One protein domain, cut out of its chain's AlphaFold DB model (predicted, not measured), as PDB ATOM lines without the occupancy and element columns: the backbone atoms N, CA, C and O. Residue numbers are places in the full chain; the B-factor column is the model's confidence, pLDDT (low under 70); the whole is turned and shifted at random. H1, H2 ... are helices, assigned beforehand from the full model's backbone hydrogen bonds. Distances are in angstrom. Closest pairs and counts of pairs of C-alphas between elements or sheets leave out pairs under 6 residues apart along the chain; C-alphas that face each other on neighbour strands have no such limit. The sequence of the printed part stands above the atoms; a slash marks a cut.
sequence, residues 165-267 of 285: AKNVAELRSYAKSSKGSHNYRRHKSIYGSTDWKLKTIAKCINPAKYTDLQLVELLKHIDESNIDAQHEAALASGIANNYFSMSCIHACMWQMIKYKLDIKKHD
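What this domain is: This is residues 165 to 267 of the 285 residues of an uncharacterized protein of [Candida] pseudohaemulonii (UniProt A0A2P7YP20). What does the model look like? It is a flat, all-helix body in which short H3 sits in the middle, with the hairpin of H1 and H2 on one side of it and the long helix H6 on the other. H5 folds back along one part of H6 to make a second hairpin, and H4 makes a corner with H1, the two meeting at residues 212 to 216 of H4 and 165 to 168 of H1. What is it made of, and how large is it? The printed part has 103 residues with six named helices, H1 to H6 in chain order, and no named strand. It is compact, with a radius of gyration of the C-alphas of 14.3 A and spans of 38 by 37 by 20 A.

How they stand to each other: What does the first helix touch? H1, residues 165 to 177, is the hub, touching three helices. It forms a helical hairpin with H2, residues 181 to 191, opposite ways at a shallow tilt of 18 degrees, the closest C-alphas being those of Ser 177 and Tyr 184, 4.2 A apart. It touches H3, residues 196 to 204, at a steep tilt of 58 degrees, closest at the C-alphas of Ala 175 and Ala 202, 5.2 A apart. Where does the next helix go? H4, residues 212 to 223, touches H1 with residues 212 to 216 alone, about perpendicular at 81 degrees, with the C-alphas of Val 168 and Leu 215 closest at 6.4 A. How do the last two helices join in? H5, residues 227 to 236, and H6, residues 242 to 267, form a helical hairpin at a shallow tilt of 17 degrees, with the C-alphas of Ala 234 and Ser 245 closest at 6.1 A. H6 touches H3 with residues 250 to 254 alone, at a steep tilt of 63 degrees, where the C-alphas of Cys 204 and Trp 254 are closest at 5.9 A. H1 and H6 are apart. Are the helix backbones well formed? Every O i to N i+4 pair is within hydrogen-bond range in H1, H2, H3, H4 and H5, and 19 of 22 are in H6.

Where its parts are: Where does the printed part begin? H1 begins at C-alpha 165, at (-7.324, -13.746, 54.131), and is 18.4 A long from first to last C-alpha. How long are the next helices? H2 measures 15.3 A, H3 12.4 A, H4 16.4 A and H5 14.1 A. Where does the last one run? H6, 37.2 A long, goes from C-alpha 242 at (-25.709, 0.006, 36.326) to C-alpha 267 at (-23.200, -8.848, 72.363).

The domain as a whole: How far does it reach? The two C-alphas farthest apart are those of Gly 238 and Asp 267, at 41.3 A. Is there a cut or a long link? The printed part has no cut and no long link; the link from H3 to H4 is short, and the other four are tight. Where is confidence low? The pLDDT is under 70 in residues 237 to 253, 255 to 256 and 259 to 267, and its mean over the printed part is 78.7.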
ATOM      1  N   ALA A 165      -8.424 -14.638  53.759       87.50
ATOM      2  CA  ALA A 165      -7.324 -13.746  54.131       87.50
ATOM      3  C   ALA A 165      -6.843 -12.911  52.931       87.50
ATOM      4  O   ALA A 165      -6.620 -11.704  53.070       87.50
ATOM      5  N   LYS A 166      -6.772 -13.524  51.739       89.56
ATOM      6  CA  LYS A 166      -6.502 -12.817  50.478       89.56
ATOM      7  C   LYS A 166      -7.563 -11.745  50.206       89.56
ATOM      8  O   LYS A 166      -7.203 -10.590  49.981       89.56
ATOM      9  N   ASN A 167      -8.845 -12.094  50.306       93.06
ATOM     10  CA  ASN A 167      -9.954 -11.165  50.067       93.06
ATOM     11  C   ASN A 167      -9.962  -9.992  51.064       93.06
ATOM     12  O   ASN A 167     -10.250  -8.859  50.684       93.06
ATOM     13  N   VAL A 168      -9.590 -10.219  52.328       92.88
ATOM     14  CA  VAL A 168      -9.427  -9.142  53.322       92.88
ATOM     15  C   VAL A 168      -8.290  -8.194  52.940       92.88
ATOM     16  O   VAL A 168      -8.453  -6.971  53.011       92.88
ATOM     17  N   ALA A 169      -7.140  -8.731  52.530       93.44
ATOM     18  CA  ALA A 169      -6.000  -7.925  52.103       93.44
ATOM     19  C   ALA A 169      -6.341  -7.088  50.859       93.44
ATOM     20  O   ALA A 169      -6.094  -5.877  50.827       93.44
ATOM     21  N   GLU A 170      -6.996  -7.712  49.880       95.12
ATOM     22  CA  GLU A 170      -7.486  -7.066  48.669       95.12
ATOM     23  C   GLU A 170      -8.502  -5.964  48.984       95.12
ATOM     24  O   GLU A 170      -8.350  -4.842  48.503       95.12
ATOM     25  N   LEU A 171      -9.476  -6.231  49.860       94.06
ATOM     26  CA  LEU A 171     -10.469  -5.258  50.317       94.06
ATOM     27  C   LEU A 171      -9.806  -4.022  50.941       94.06
ATOM     28  O   LEU A 171     -10.139  -2.882  50.602       94.06
ATOM     29  N   ARG A 172      -8.837  -4.229  51.844       93.44
ATOM     30  CA  ARG A 172      -8.077  -3.136  52.473       93.44
ATOM     31  C   ARG A 172      -7.257  -2.357  51.441       93.44
ATOM     32  O   ARG A 172      -7.170  -1.132  51.538       93.44
ATOM     33  N   SER A 173      -6.652  -3.053  50.481       94.62
ATOM     34  CA  SER A 173      -5.877  -2.457  49.391       94.62
ATOM     35  C   SER A 173      -6.769  -1.609  48.477       94.62
ATOM     36  O   SER A 173      -6.484  -0.432  48.247       94.62
ATOM     37  N   TYR A 174      -7.912  -2.148  48.053       94.94
ATOM     38  CA  TYR A 174      -8.875  -1.455  47.203       94.94
ATOM     39  C   TYR A 174      -9.457  -0.217  47.895       94.94
ATOM     40  O   TYR A 174      -9.489   0.858  47.300       94.94
ATOM     41  N   ALA A 175      -9.814  -0.304  49.179       92.12
ATOM     42  CA  ALA A 175     -10.293   0.851  49.944       92.12
ATOM     43  C   ALA A 175      -9.254   1.988  50.056       92.12
ATOM     44  O   ALA A 175      -9.618   3.153  50.212       92.12
ATOM     45  N   LYS A 176      -7.952   1.680  49.977       92.06
ATOM     46  CA  LYS A 176      -6.877   2.687  49.910       92.06
ATOM     47  C   LYS A 176      -6.627   3.197  48.490       92.06
ATOM     48  O   LYS A 176      -6.124   4.309  48.340       92.06
ATOM     49  N   SER A 177      -6.962   2.410  47.468       92.81
ATOM     50  CA  SER A 177      -6.715   2.736  46.059       92.81
ATOM     51  C   SER A 177      -7.414   4.021  45.605       92.81
ATOM     52  O   SER A 177      -6.860   4.773  44.808       92.81
ATOM     53  N   SER A 178      -8.573   4.338  46.187       86.38
ATOM     54  CA  SER A 178      -9.328   5.566  45.907       86.38
ATOM     55  C   SER A 178      -8.627   6.849  46.367       86.38
ATOM     56  O   SER A 178      -9.013   7.935  45.949       86.38
ATOM     57  N   LYS A 179      -7.590   6.748  47.211       84.75
ATOM     58  CA  LYS A 179      -6.876   7.905  47.774       84.75
ATOM     59  C   LYS A 179      -5.806   8.492  46.849       84.75
ATOM     60  O   LYS A 179      -5.203   9.495  47.209       84.75
ATOM     61  N   GLY A 180      -5.515   7.865  45.708       88.19
ATOM     62  CA  GLY A 180      -4.550   8.407  44.751       88.19
ATOM     63  C   GLY A 180      -4.101   7.420  43.676       88.19
ATOM     64  O   GLY A 180      -4.161   6.202  43.852       88.19
ATOM     65  N   SER A 181      -3.586   7.964  42.571       91.94
ATOM     66  CA  SER A 181      -3.156   7.198  41.393       91.94
ATOM     67  C   SER A 181      -2.064   6.170  41.704       91.94
ATOM     68  O   SER A 181      -2.106   5.057  41.182       91.94
ATOM     69  N   HIS A 182      -1.124   6.496  42.596       92.62
ATOM     70  CA  HIS A 182      -0.077   5.569  43.033       92.62
ATOM     71  C   HIS A 182      -0.661   4.328  43.732       92.62
ATOM     72  O   HIS A 182      -0.347   3.199  43.353       92.62
ATOM     73  N   ASN A 183      -1.574   4.523  44.692       92.00
ATOM     74  CA  ASN A 183      -2.228   3.420  45.403       92.00
ATOM     75  C   ASN A 183      -3.091   2.571  44.463       92.00
ATOM     76  O   ASN A 183      -3.143   1.353  44.612       92.00
ATOM     77  N   TYR A 184      -3.740   3.204  43.484       93.00
ATOM     78  CA  TYR A 184      -4.498   2.500  42.457       93.00
ATOM     79  C   TYR A 184      -3.621   1.602  41.586       93.00
ATOM     80  O   TYR A 184      -3.911   0.412  41.470       93.00
ATOM     81  N   ARG A 185      -2.520   2.127  41.032       93.12
ATOM     82  CA  ARG A 185      -1.580   1.327  40.227       93.12
ATOM     83  C   ARG A 185      -1.033   0.155  41.029       93.12
ATOM     84  O   ARG A 185      -1.077  -0.974  40.562       93.12
ATOM     85  N   ARG A 186      -0.608   0.409  42.266       91.69
ATOM     86  CA  ARG A 186      -0.091  -0.627  43.162       91.69
ATOM     87  C   ARG A 186      -1.133  -1.707  43.465       91.69
ATOM     88  O   ARG A 186      -0.811  -2.886  43.414       91.69
ATOM     89  N   HIS A 187      -2.382  -1.329  43.745       94.19
ATOM     90  CA  HIS A 187      -3.470  -2.295  43.912       94.19
ATOM     91  C   HIS A 187      -3.642  -3.160  42.655       94.19
ATOM     92  O   HIS A 187      -3.715  -4.381  42.761       94.19
ATOM     93  N   LYS A 188      -3.656  -2.530  41.474       94.25
ATOM     94  CA  LYS A 188      -3.769  -3.227  40.191       94.25
ATOM     95  C   LYS A 188      -2.617  -4.187  39.925       94.25
ATOM     96  O   LYS A 188      -2.878  -5.284  39.452       94.25
ATOM     97  N   SER A 189      -1.387  -3.820  40.270       92.50
ATOM     98  CA  SER A 189      -0.225  -4.695  40.103       92.50
ATOM     99  C   SER A 189      -0.268  -5.935  41.000       92.50
ATOM    100  O   SER A 189       0.210  -6.982  40.587       92.50
ATOM    101  N   ILE A 190      -0.843  -5.832  42.203       92.00
ATOM    102  CA  ILE A 190      -0.878  -6.945  43.168       92.00
ATOM    103  C   ILE A 190      -2.105  -7.842  42.963       92.00
ATOM    104  O   ILE A 190      -1.996  -9.062  43.023       92.00
ATOM    105  N   TYR A 191      -3.282  -7.245  42.755       92.00
ATOM    106  CA  TYR A 191      -4.568  -7.956  42.787       92.00
ATOM    107  C   TYR A 191      -5.309  -7.964  41.443       92.00
ATOM    108  O   TYR A 191      -6.286  -8.689  41.286       92.00
ATOM    109  N   GLY A 192      -4.885  -7.165  40.458       91.31
ATOM    110  CA  GLY A 192      -5.562  -7.082  39.164       91.31
ATOM    111  C   GLY A 192      -6.972  -6.479  39.249       91.31
ATOM    112  O   GLY A 192      -7.183  -5.353  39.718       91.31
ATOM    113  N   SER A 193      -7.965  -7.172  38.693       89.31
ATOM    114  CA  SER A 193      -9.370  -6.762  38.767       89.31
ATOM    115  C   SER A 193     -10.004  -7.194  40.086       89.31
ATOM    116  O   SER A 193     -10.150  -8.383  40.333       89.31
ATOM    117  N   THR A 194     -10.462  -6.223  40.875       90.31
ATOM    118  CA  THR A 194     -11.169  -6.495  42.128       90.31
ATOM    119  C   THR A 194     -12.569  -7.038  41.878       90.31
ATOM    120  O   THR A 194     -13.310  -6.462  41.065       90.31
ATOM    121  N   ASP A 195     -12.947  -8.066  42.630       89.38
ATOM    122  CA  ASP A 195     -14.309  -8.595  42.662       89.38
ATOM    123  C   ASP A 195     -15.341  -7.504  43.023       89.38
ATOM    124  O   ASP A 195     -15.073  -6.590  43.815       89.38
ATOM    125  N   TRP A 196     -16.528  -7.555  42.413       85.19
ATOM    126  CA  TRP A 196     -17.542  -6.510  42.572       85.19
ATOM    127  C   TRP A 196     -18.121  -6.454  43.995       85.19
ATOM    128  O   TRP A 196     -18.430  -5.352  44.471       85.19
ATOM    129  N   LYS A 197     -18.188  -7.584  44.715       86.38
ATOM    130  CA  LYS A 197     -18.622  -7.627  46.118       86.38
ATOM    131  C   LYS A 197     -17.620  -6.872  46.975       86.38
ATOM    132  O   LYS A 197     -18.005  -5.970  47.718       86.38
ATOM    133  N   LEU A 198     -16.320  -7.136  46.804       90.06
ATOM    134  CA  LEU A 198     -15.255  -6.417  47.518       90.06
ATOM    135  C   LEU A 198     -15.275  -4.914  47.221       90.06
ATOM    136  O   LEU A 198     -15.156  -4.099  48.142       90.06
ATOM    137  N   LYS A 199     -15.489  -4.526  45.955       87.88
ATOM    138  CA  LYS A 199     -15.648  -3.111  45.575       87.88
ATOM    139  C   LYS A 199     -16.820  -2.455  46.298       87.88
ATOM    140  O   LYS A 199     -16.706  -1.301  46.711       87.88
ATOM    141  N   THR A 200     -17.935  -3.167  46.431       83.25
ATOM    142  CA  THR A 200     -19.147  -2.661  47.084       83.25
ATOM    143  C   THR A 200     -18.938  -2.552  48.592       83.25
ATOM    144  O   THR A 200     -19.160  -1.485  49.158       83.25
ATOM    145  N   ILE A 201     -18.367  -3.577  49.232       85.75
ATOM    146  CA  ILE A 201     -18.007  -3.551  50.660       85.75
ATOM    147  C   ILE A 201     -17.056  -2.386  50.970       85.75
ATOM    148  O   ILE A 201     -17.232  -1.700  51.973       85.75
ATOM    149  N   ALA A 202     -16.069  -2.115  50.112       88.44
ATOM    150  CA  ALA A 202     -15.138  -1.002  50.310       88.44
ATOM    151  C   ALA A 202     -15.797   0.387  50.226       88.44
ATOM    152  O   ALA A 202     -15.246   1.348  50.760       88.44
ATOM    153  N   LYS A 203     -16.939   0.506  49.534       83.00
ATOM    154  CA  LYS A 203     -17.746   1.738  49.483       83.00
ATOM    155  C   LYS A 203     -18.663   1.861  50.699       83.00
ATOM    156  O   LYS A 203     -18.865   2.969  51.184       83.00
ATOM    157  N   CYS A 204     -19.163   0.731  51.192       81.56
ATOM    158  CA  CYS A 204     -19.955   0.632  52.409       81.56
ATOM    159  C   CYS A 204     -19.140   1.055  53.635       81.56
ATOM    160  O   CYS A 204     -19.454   2.014  54.333       81.56
ATOM    161  N   ILE A 205     -18.082   0.304  53.933       83.12
ATOM    162  CA  ILE A 205     -17.356   0.396  55.198       83.12
ATOM    163  C   ILE A 205     -15.935   0.891  54.988       83.12
ATOM    164  O   ILE A 205     -15.353   0.737  53.924       83.12
ATOM    165  N   ASN A 206     -15.331   1.412  56.056       86.44
ATOM    166  CA  ASN A 206     -13.885   1.588  56.117       86.44
ATOM    167  C   ASN A 206     -13.243   0.308  56.692       86.44
ATOM    168  O   ASN A 206     -13.279   0.135  57.916       86.44
ATOM    169  N   PRO A 207     -12.602  -0.559  55.877       88.50
ATOM    170  CA  PRO A 207     -12.056  -1.834  56.349       88.50
ATOM    171  C   PRO A 207     -10.948  -1.658  57.396       88.50
ATOM    172  O   PRO A 207     -10.699  -2.551  58.200       88.50
ATOM    173  N   ALA A 208     -10.294  -0.488  57.445       88.19
ATOM    174  CA  ALA A 208      -9.263  -0.186  58.438       88.19
ATOM    175  C   ALA A 208      -9.793  -0.147  59.882       88.19
ATOM    176  O   ALA A 208      -9.003  -0.272  60.810       88.19
ATOM    177  N   LYS A 209     -11.110   0.006  60.081       87.88
ATOM    178  CA  LYS A 209     -11.737   0.069  61.410       87.88
ATOM    179  C   LYS A 209     -12.093  -1.301  62.003       87.88
ATOM    180  O   LYS A 209     -12.595  -1.349  63.123       87.88
ATOM    181  N   TYR A 210     -11.858  -2.391  61.274       86.19
ATOM    182  CA  TYR A 210     -12.270  -3.741  61.659       86.19
ATOM    183  C   TYR A 210     -11.074  -4.684  61.744       86.19
ATOM    184  O   TYR A 210     -10.063  -4.489  61.060       86.19
ATOM    185  N   THR A 211     -11.185  -5.710  62.588       86.69
ATOM    186  CA  THR A 211     -10.186  -6.781  62.668       86.69
ATOM    187  C   THR A 211     -10.326  -7.742  61.490       86.69
ATOM    188  O   THR A 211     -11.398  -7.841  60.889       86.69
ATOM    189  N   ASP A 212      -9.266  -8.484  61.170       85.81
ATOM    190  CA  ASP A 212      -9.311  -9.455  60.071       85.81
ATOM    191  C   ASP A 212     -10.371 -10.532  60.313       85.81
ATOM    192  O   ASP A 212     -11.130 -10.832  59.402       85.81
ATOM    193  N   LEU A 213     -10.528 -11.015  61.552       85.00
ATOM    194  CA  LEU A 213     -11.588 -11.964  61.909       85.00
ATOM    195  C   LEU A 213     -12.991 -11.428  61.576       85.00
ATOM    196  O   LEU A 213     -13.808 -12.145  61.010       85.00
ATOM    197  N   GLN A 214     -13.267 -10.156  61.890       84.62
ATOM    198  CA  GLN A 214     -14.563  -9.544  61.583       84.62
ATOM    199  C   GLN A 214     -14.807  -9.448  60.077       84.62
ATOM    200  O   GLN A 214     -15.928  -9.668  59.626       84.62
ATOM    201  N   LEU A 215     -13.771  -9.115  59.305       87.81
ATOM    202  CA  LEU A 215     -13.876  -9.025  57.853       87.81
ATOM    203  C   LEU A 215     -14.010 -10.413  57.213       87.81
ATOM    204  O   LEU A 215     -14.810 -10.571  56.302       87.81
ATOM    205  N   VAL A 216     -13.300 -11.426  57.717       88.50
ATOM    206  CA  VAL A 216     -13.436 -12.820  57.265       88.50
ATOM    207  C   VAL A 216     -14.856 -13.331  57.493       88.50
ATOM    208  O   VAL A 216     -15.450 -13.891  56.580       88.50
ATOM    209  N   GLU A 217     -15.419 -13.135  58.685       85.44
ATOM    210  CA  GLU A 217     -16.798 -13.551  58.964       85.44
ATOM    211  C   GLU A 217     -17.820 -12.820  58.091       85.44
ATOM    212  O   GLU A 217     -18.783 -13.430  57.632       85.44
ATOM    213  N   LEU A 218     -17.605 -11.525  57.841       85.00
ATOM    214  CA  LEU A 218     -18.452 -10.766  56.930       85.00
ATOM    215  C   LEU A 218     -18.416 -11.364  55.519       85.00
ATOM    216  O   LEU A 218     -19.467 -11.552  54.916       85.00
ATOM    217  N   LEU A 219     -17.222 -11.660  55.003       88.38
ATOM    218  CA  LEU A 219     -17.052 -12.230  53.667       88.38
ATOM    219  C   LEU A 219     -17.695 -13.614  53.554       88.38
ATOM    220  O   LEU A 219     -18.435 -13.843  52.607       88.38
ATOM    221  N   LYS A 220     -17.509 -14.484  54.556       87.25
ATOM    222  CA  LYS A 220     -18.188 -15.791  54.621       87.25
ATOM    223  C   LYS A 220     -19.701 -15.649  54.528       87.25
ATOM    224  O   LYS A 220     -20.341 -16.328  53.741       87.25
ATOM    225  N   HIS A 221     -20.267 -14.724  55.298       82.56
ATOM    226  CA  HIS A 221     -21.709 -14.515  55.295       82.56
ATOM    227  C   HIS A 221     -22.232 -13.984  53.955       82.56
ATOM    228  O   HIS A 221     -23.350 -14.300  53.562       82.56
ATOM    229  N   ILE A 222     -21.441 -13.162  53.263       83.19
ATOM    230  CA  ILE A 222     -21.780 -12.683  51.920       83.19
ATOM    231  C   ILE A 222     -21.748 -13.843  50.922       83.19
ATOM    232  O   ILE A 222     -22.674 -13.957  50.125       83.19
ATOM    233  N   ASP A 223     -20.752 -14.723  50.997       83.81
ATOM    234  CA  ASP A 223     -20.663 -15.894  50.116       83.81
ATOM    235  C   ASP A 223     -21.768 -16.933  50.392       83.81
ATOM    236  O   ASP A 223     -22.226 -17.603  49.475       83.81
ATOM    237  N   GLU A 224     -22.250 -17.034  51.634       82.44
ATOM    238  CA  GLU A 224     -23.410 -17.862  52.012       82.44
ATOM    239  C   GLU A 224     -24.762 -17.229  51.633       82.44
ATOM    240  O   GLU A 224     -25.808 -17.874  51.726       82.44
ATOM    241  N   SER A 225     -24.772 -15.952  51.249       77.56
ATOM    242  CA  SER A 225     -25.998 -15.238  50.902       77.56
ATOM    243  C   SER A 225     -26.363 -15.417  49.429       77.56
ATOM    244  O   SER A 225     -25.505 -15.603  48.573       77.56
ATOM    245  N   ASN A 226     -27.646 -15.269  49.095       77.44
ATOM    246  CA  ASN A 226     -28.122 -15.373  47.711       77.44
ATOM    247  C   ASN A 226     -27.848 -14.106  46.869       77.44
ATOM    248  O   ASN A 226     -28.605 -13.777  45.955       77.44
ATOM    249  N   ILE A 227     -26.814 -13.337  47.220       76.25
ATOM    250  CA  ILE A 227     -26.599 -12.006  46.655       76.25
ATOM    251  C   ILE A 227     -26.148 -12.051  45.197       76.25
ATOM    252  O   ILE A 227     -26.494 -11.156  44.432       76.25
ATOM    253  N   ASP A 228     -25.440 -13.109  44.800       79.56
ATOM    254  CA  ASP A 228     -25.020 -13.303  43.413       79.56
ATOM    255  C   ASP A 228     -26.246 -13.523  42.511       79.56
ATOM    256  O   ASP A 228     -26.399 -12.842  41.503       79.56
ATOM    257  N   ALA A 229     -27.204 -14.368  42.915       80.38
ATOM    258  CA  ALA A 229     -28.440 -14.559  42.150       80.38
ATOM    259  C   ALA A 229     -29.314 -13.294  42.115       80.38
ATOM    260  O   ALA A 229     -29.931 -12.989  41.094       80.38
ATOM    261  N   GLN A 230     -29.359 -12.535  43.218       73.31
ATOM    262  CA  GLN A 230     -30.057 -11.246  43.263       73.31
ATOM    263  C   GLN A 230     -29.409 -10.212  42.333       73.31
ATOM    264  O   GLN A 230     -30.121  -9.450  41.680       73.31
ATOM    265  N   HIS A 231     -28.076 -10.202  42.250       75.19
ATOM    266  CA  HIS A 231     -27.324  -9.354  41.332       75.19
ATOM    267  C   HIS A 231     -27.627  -9.712  39.872       75.19
ATOM    268  O   HIS A 231     -28.010  -8.834  39.102       75.19
ATOM    269  N   GLU A 232     -27.567 -10.995  39.508       79.56
ATOM    270  CA  GLU A 232     -27.862 -11.446  38.142       79.56
ATOM    271  C   GLU A 232     -29.320 -11.185  37.732       79.56
ATOM    272  O   GLU A 232     -29.576 -10.699  36.631       79.56
ATOM    273  N   ALA A 233     -30.290 -11.409  38.625       76.06
ATOM    274  CA  ALA A 233     -31.694 -11.086  38.357       76.06
ATOM    275  C   ALA A 233     -31.917  -9.573  38.156       76.06
ATOM    276  O   ALA A 233     -32.694  -9.152  37.291       76.06
ATOM    277  N   ALA A 234     -31.212  -8.737  38.923       70.88
ATOM    278  CA  ALA A 234     -31.257  -7.287  38.762       70.88
ATOM    279  C   ALA A 234     -30.637  -6.830  37.430       70.88
ATOM    280  O   ALA A 234     -31.155  -5.902  36.812       70.88
ATOM    281  N   LEU A 235     -29.573  -7.490  36.958       74.31
ATOM    282  CA  LEU A 235     -28.995  -7.228  35.637       74.31
ATOM    283  C   LEU A 235     -29.933  -7.671  34.504       74.31
ATOM    284  O   LEU A 235     -30.158  -6.914  33.561       74.31
ATOM    285  N   ALA A 236     -30.521  -8.866  34.614       74.81
ATOM    286  CA  ALA A 236     -31.399  -9.444  33.595       74.81
ATOM    287  C   ALA A 236     -32.726  -8.686  33.424       74.81
ATOM    288  O   ALA A 236     -33.262  -8.611  32.322       74.81
ATOM    289  N   SER A 237     -33.251  -8.093  34.500       68.56
ATOM    290  CA  SER A 237     -34.504  -7.323  34.465       68.56
ATOM    291  C   SER A 237     -34.391  -5.974  33.748       68.56
ATOM    292  O   SER A 237     -35.391  -5.268  33.628       68.56
ATOM    293  N   GLY A 238     -33.201  -5.593  33.265       61.06
ATOM    294  CA  GLY A 238     -33.024  -4.371  32.484       61.06
ATOM    295  C   GLY A 238     -33.419  -3.105  33.244       61.06
ATOM    296  O   GLY A 238     -33.681  -2.085  32.608       61.06
ATOM    297  N   ILE A 239     -33.471  -3.153  34.588       54.62
ATOM    298  CA  ILE A 239     -33.697  -1.982  35.438       54.62
ATOM    299  C   ILE A 239     -32.532  -1.024  35.176       54.62
ATOM    300  O   ILE A 239     -31.414  -1.176  35.674       54.62
ATOM    301  N   ALA A 240     -32.813  -0.083  34.277       42.03
ATOM    302  CA  ALA A 240     -31.868   0.730  33.541       42.03
ATOM    303  C   ALA A 240     -31.169   1.738  34.448       42.03
ATOM    304  O   ALA A 240     -31.574   2.885  34.608       42.03
ATOM    305  N   ASN A 241     -30.092   1.281  35.062       46.38
ATOM    306  CA  ASN A 241     -28.776   1.894  35.005       46.38
ATOM    307  C   ASN A 241     -27.904   1.036  35.910       46.38
ATOM    308  O   ASN A 241     -28.278   0.802  37.057       46.38
ATOM    309  N   ASN A 242     -26.707   0.657  35.465       50.62
ATOM    310  CA  ASN A 242     -25.709   0.006  36.326       50.62
ATOM    311  C   ASN A 242     -25.490   0.753  37.660       50.62
ATOM    312  O   ASN A 242     -24.986   0.183  38.616       50.62
ATOM    313  N   TYR A 243     -25.882   2.028  37.745       50.03
ATOM    314  CA  TYR A 243     -25.935   2.804  38.977       50.03
ATOM    315  C   TYR A 243     -27.103   2.454  39.915       50.03
ATOM    316  O   TYR A 243     -26.881   2.397  41.121       50.03
ATOM    317  N   PHE A 244     -28.323   2.226  39.417       46.22
ATOM    318  CA  PHE A 244     -29.510   1.999  40.253       46.22
ATOM    319  C   PHE A 244     -29.529   0.582  40.838       46.22
ATOM    320  O   PHE A 244     -29.683   0.430  42.049       46.22
ATOM    321  N   SER A 245     -29.239  -0.443  40.027       53.72
ATOM    322  CA  SER A 245     -29.083  -1.829  40.500       53.72
ATOM    323  C   SER A 245     -27.948  -1.948  41.522       53.72
ATOM    324  O   SER A 245     -28.152  -2.472  42.617       53.72
ATOM    325  N   MET A 246     -26.788  -1.343  41.243       57.72
ATOM    326  CA  MET A 246     -25.688  -1.273  42.209       57.72
ATOM    327  C   MET A 246     -26.052  -0.476  43.457       57.72
ATOM    328  O   MET A 246     -25.534  -0.795  44.515       57.72
ATOM    329  N   SER A 247     -26.928   0.531  43.384       59.91
ATOM    330  CA  SER A 247     -27.373   1.285  44.565       59.91
ATOM    331  C   SER A 247     -28.312   0.468  45.448       59.91
ATOM    332  O   SER A 247     -28.173   0.506  46.668       59.91
ATOM    333  N   CYS A 248     -29.214  -0.320  44.859       58.72
ATOM    334  CA  CYS A 248     -30.076  -1.244  45.598       58.72
ATOM    335  C   CYS A 248     -29.263  -2.373  46.239       58.72
ATOM    336  O   CYS A 248     -29.401  -2.626  47.433       58.72
ATOM    337  N   ILE A 249     -28.347  -2.986  45.485       63.09
ATOM    338  CA  ILE A 249     -27.458  -4.035  45.999       63.09
ATOM    339  C   ILE A 249     -26.525  -3.459  47.067       63.09
ATOM    340  O   ILE A 249     -26.347  -4.063  48.120       63.09
ATOM    341  N   HIS A 250     -26.013  -2.241  46.875       67.25
ATOM    342  CA  HIS A 250     -25.252  -1.508  47.886       67.25
ATOM    343  C   HIS A 250     -26.089  -1.248  49.147       67.25
ATOM    344  O   HIS A 250     -25.597  -1.480  50.245       67.25
ATOM    345  N   ALA A 251     -27.351  -0.830  49.028       65.69
ATOM    346  CA  ALA A 251     -28.229  -0.613  50.175       65.69
ATOM    347  C   ALA A 251     -28.524  -1.918  50.936       65.69
ATOM    348  O   ALA A 251     -28.437  -1.939  52.165       65.69
ATOM    349  N   CYS A 252     -28.796  -3.017  50.225       64.00
ATOM    350  CA  CYS A 252     -28.992  -4.342  50.817       64.00
ATOM    351  C   CYS A 252     -27.714  -4.840  51.509       64.00
ATOM    352  O   CYS A 252     -27.755  -5.206  52.686       64.00
ATOM    353  N   MET A 253     -26.560  -4.759  50.836       69.94
ATOM    354  CA  MET A 253     -25.260  -5.085  51.430       69.94
ATOM    355  C   MET A 253     -24.971  -4.211  52.647       69.94
ATOM    356  O   MET A 253     -24.514  -4.719  53.663       69.94
ATOM    357  N   TRP A 254     -25.255  -2.910  52.587       71.56
ATOM    358  CA  TRP A 254     -25.054  -1.988  53.702       71.56
ATOM    359  C   TRP A 254     -25.900  -2.368  54.910       71.56
ATOM    360  O   TRP A 254     -25.383  -2.395  56.025       71.56
ATOM    361  N   GLN A 255     -27.177  -2.705  54.710       69.19
ATOM    362  CA  GLN A 255     -28.044  -3.162  55.792       69.19
ATOM    363  C   GLN A 255     -27.547  -4.477  56.399       69.19
ATOM    364  O   GLN A 255     -27.458  -4.570  57.622       69.19
ATOM    365  N   MET A 256     -27.135  -5.449  55.578       69.94
ATOM    366  CA  MET A 256     -26.553  -6.712  56.054       69.94
ATOM    367  C   MET A 256     -25.254  -6.488  56.839       69.94
ATOM    368  O   MET A 256     -25.085  -7.013  57.942       69.94
ATOM    369  N   ILE A 257     -24.353  -5.664  56.300       70.31
ATOM    370  CA  ILE A 257     -23.076  -5.306  56.922       70.31
ATOM    371  C   ILE A 257     -23.321  -4.587  58.253       70.31
ATOM    372  O   ILE A 257     -22.740  -4.960  59.272       70.31
ATOM    373  N   LYS A 258     -24.201  -3.580  58.267       70.25
ATOM    374  CA  LYS A 258     -24.556  -2.819  59.468       70.25
ATOM    375  C   LYS A 258     -25.169  -3.731  60.525       70.25
ATOM    376  O   LYS A 258     -24.702  -3.720  61.656       70.25
ATOM    377  N   TYR A 259     -26.129  -4.576  60.151       67.06
ATOM    378  CA  TYR A 259     -26.769  -5.536  61.051       67.06
ATOM    379  C   TYR A 259     -25.747  -6.475  61.709       67.06
ATOM    380  O   TYR A 259     -25.697  -6.576  62.933       67.06
ATOM    381  N   LYS A 260     -24.855  -7.100  60.930       69.44
ATOM    382  CA  LYS A 260     -23.840  -8.022  61.474       69.44
ATOM    383  C   LYS A 260     -22.783  -7.320  62.328       69.44
ATOM    384  O   LYS A 260     -22.351  -7.864  63.347       69.44
ATOM    385  N   LEU A 261     -22.365  -6.115  61.944       66.56
ATOM    386  CA  LEU A 261     -21.368  -5.354  62.699       66.56
ATOM    387  C   LEU A 261     -21.952  -4.705  63.968       66.56
ATOM    388  O   LEU A 261     -21.227  -4.587  64.960       66.56
ATOM    389  N   ASP A 262     -23.238  -4.335  63.974       63.81
ATOM    390  CA  ASP A 262     -23.933  -3.764  65.137       63.81
ATOM    391  C   ASP A 262     -24.391  -4.837  66.145       63.81
ATOM    392  O   ASP A 262     -24.262  -4.605  67.350       63.81
ATOM    393  N   ILE A 263     -24.795  -6.041  65.711       54.66
ATOM    394  CA  ILE A 263     -25.096  -7.165  66.629       54.66
ATOM    395  C   ILE A 263     -23.897  -7.477  67.528       54.66
ATOM    396  O   ILE A 263     -24.040  -7.618  68.740       54.66
ATOM    397  N   LYS A 264     -22.674  -7.438  66.988       52.72
ATOM    398  CA  LYS A 264     -21.465  -7.668  67.791       52.72
ATOM    399  C   LYS A 264     -21.145  -6.554  68.791       52.72
ATOM    400  O   LYS A 264     -20.469  -6.818  69.789       52.72
ATOM    401  N   LYS A 265     -21.598  -5.310  68.569       52.88
ATOM    402  CA  LYS A 265     -21.537  -4.265  69.611       52.88
ATOM    403  C   LYS A 265     -22.522  -4.571  70.732       52.88
ATOM    404  O   LYS A 265     -22.182  -4.358  71.896       52.88
ATOM    405  N   HIS A 266     -23.704  -5.077  70.390       47.53
ATOM    406  CA  HIS A 266     -24.728  -5.438  71.362       47.53
ATOM    407  C   HIS A 266     -24.286  -6.627  72.231       47.53
ATOM    408  O   HIS A 266     -24.329  -6.517  73.456       47.53
ATOM    409  N   ASP A 267     -23.706  -7.672  71.636       51.91
ATOM    410  CA  ASP A 267     -23.200  -8.848  72.363       51.91
ATOM    411  C   ASP A 267     -21.983  -8.527  73.244       51.91
ATOM    412  O   ASP A 267     -21.902  -8.957  74.397       51.91
TER     413      ASP A 267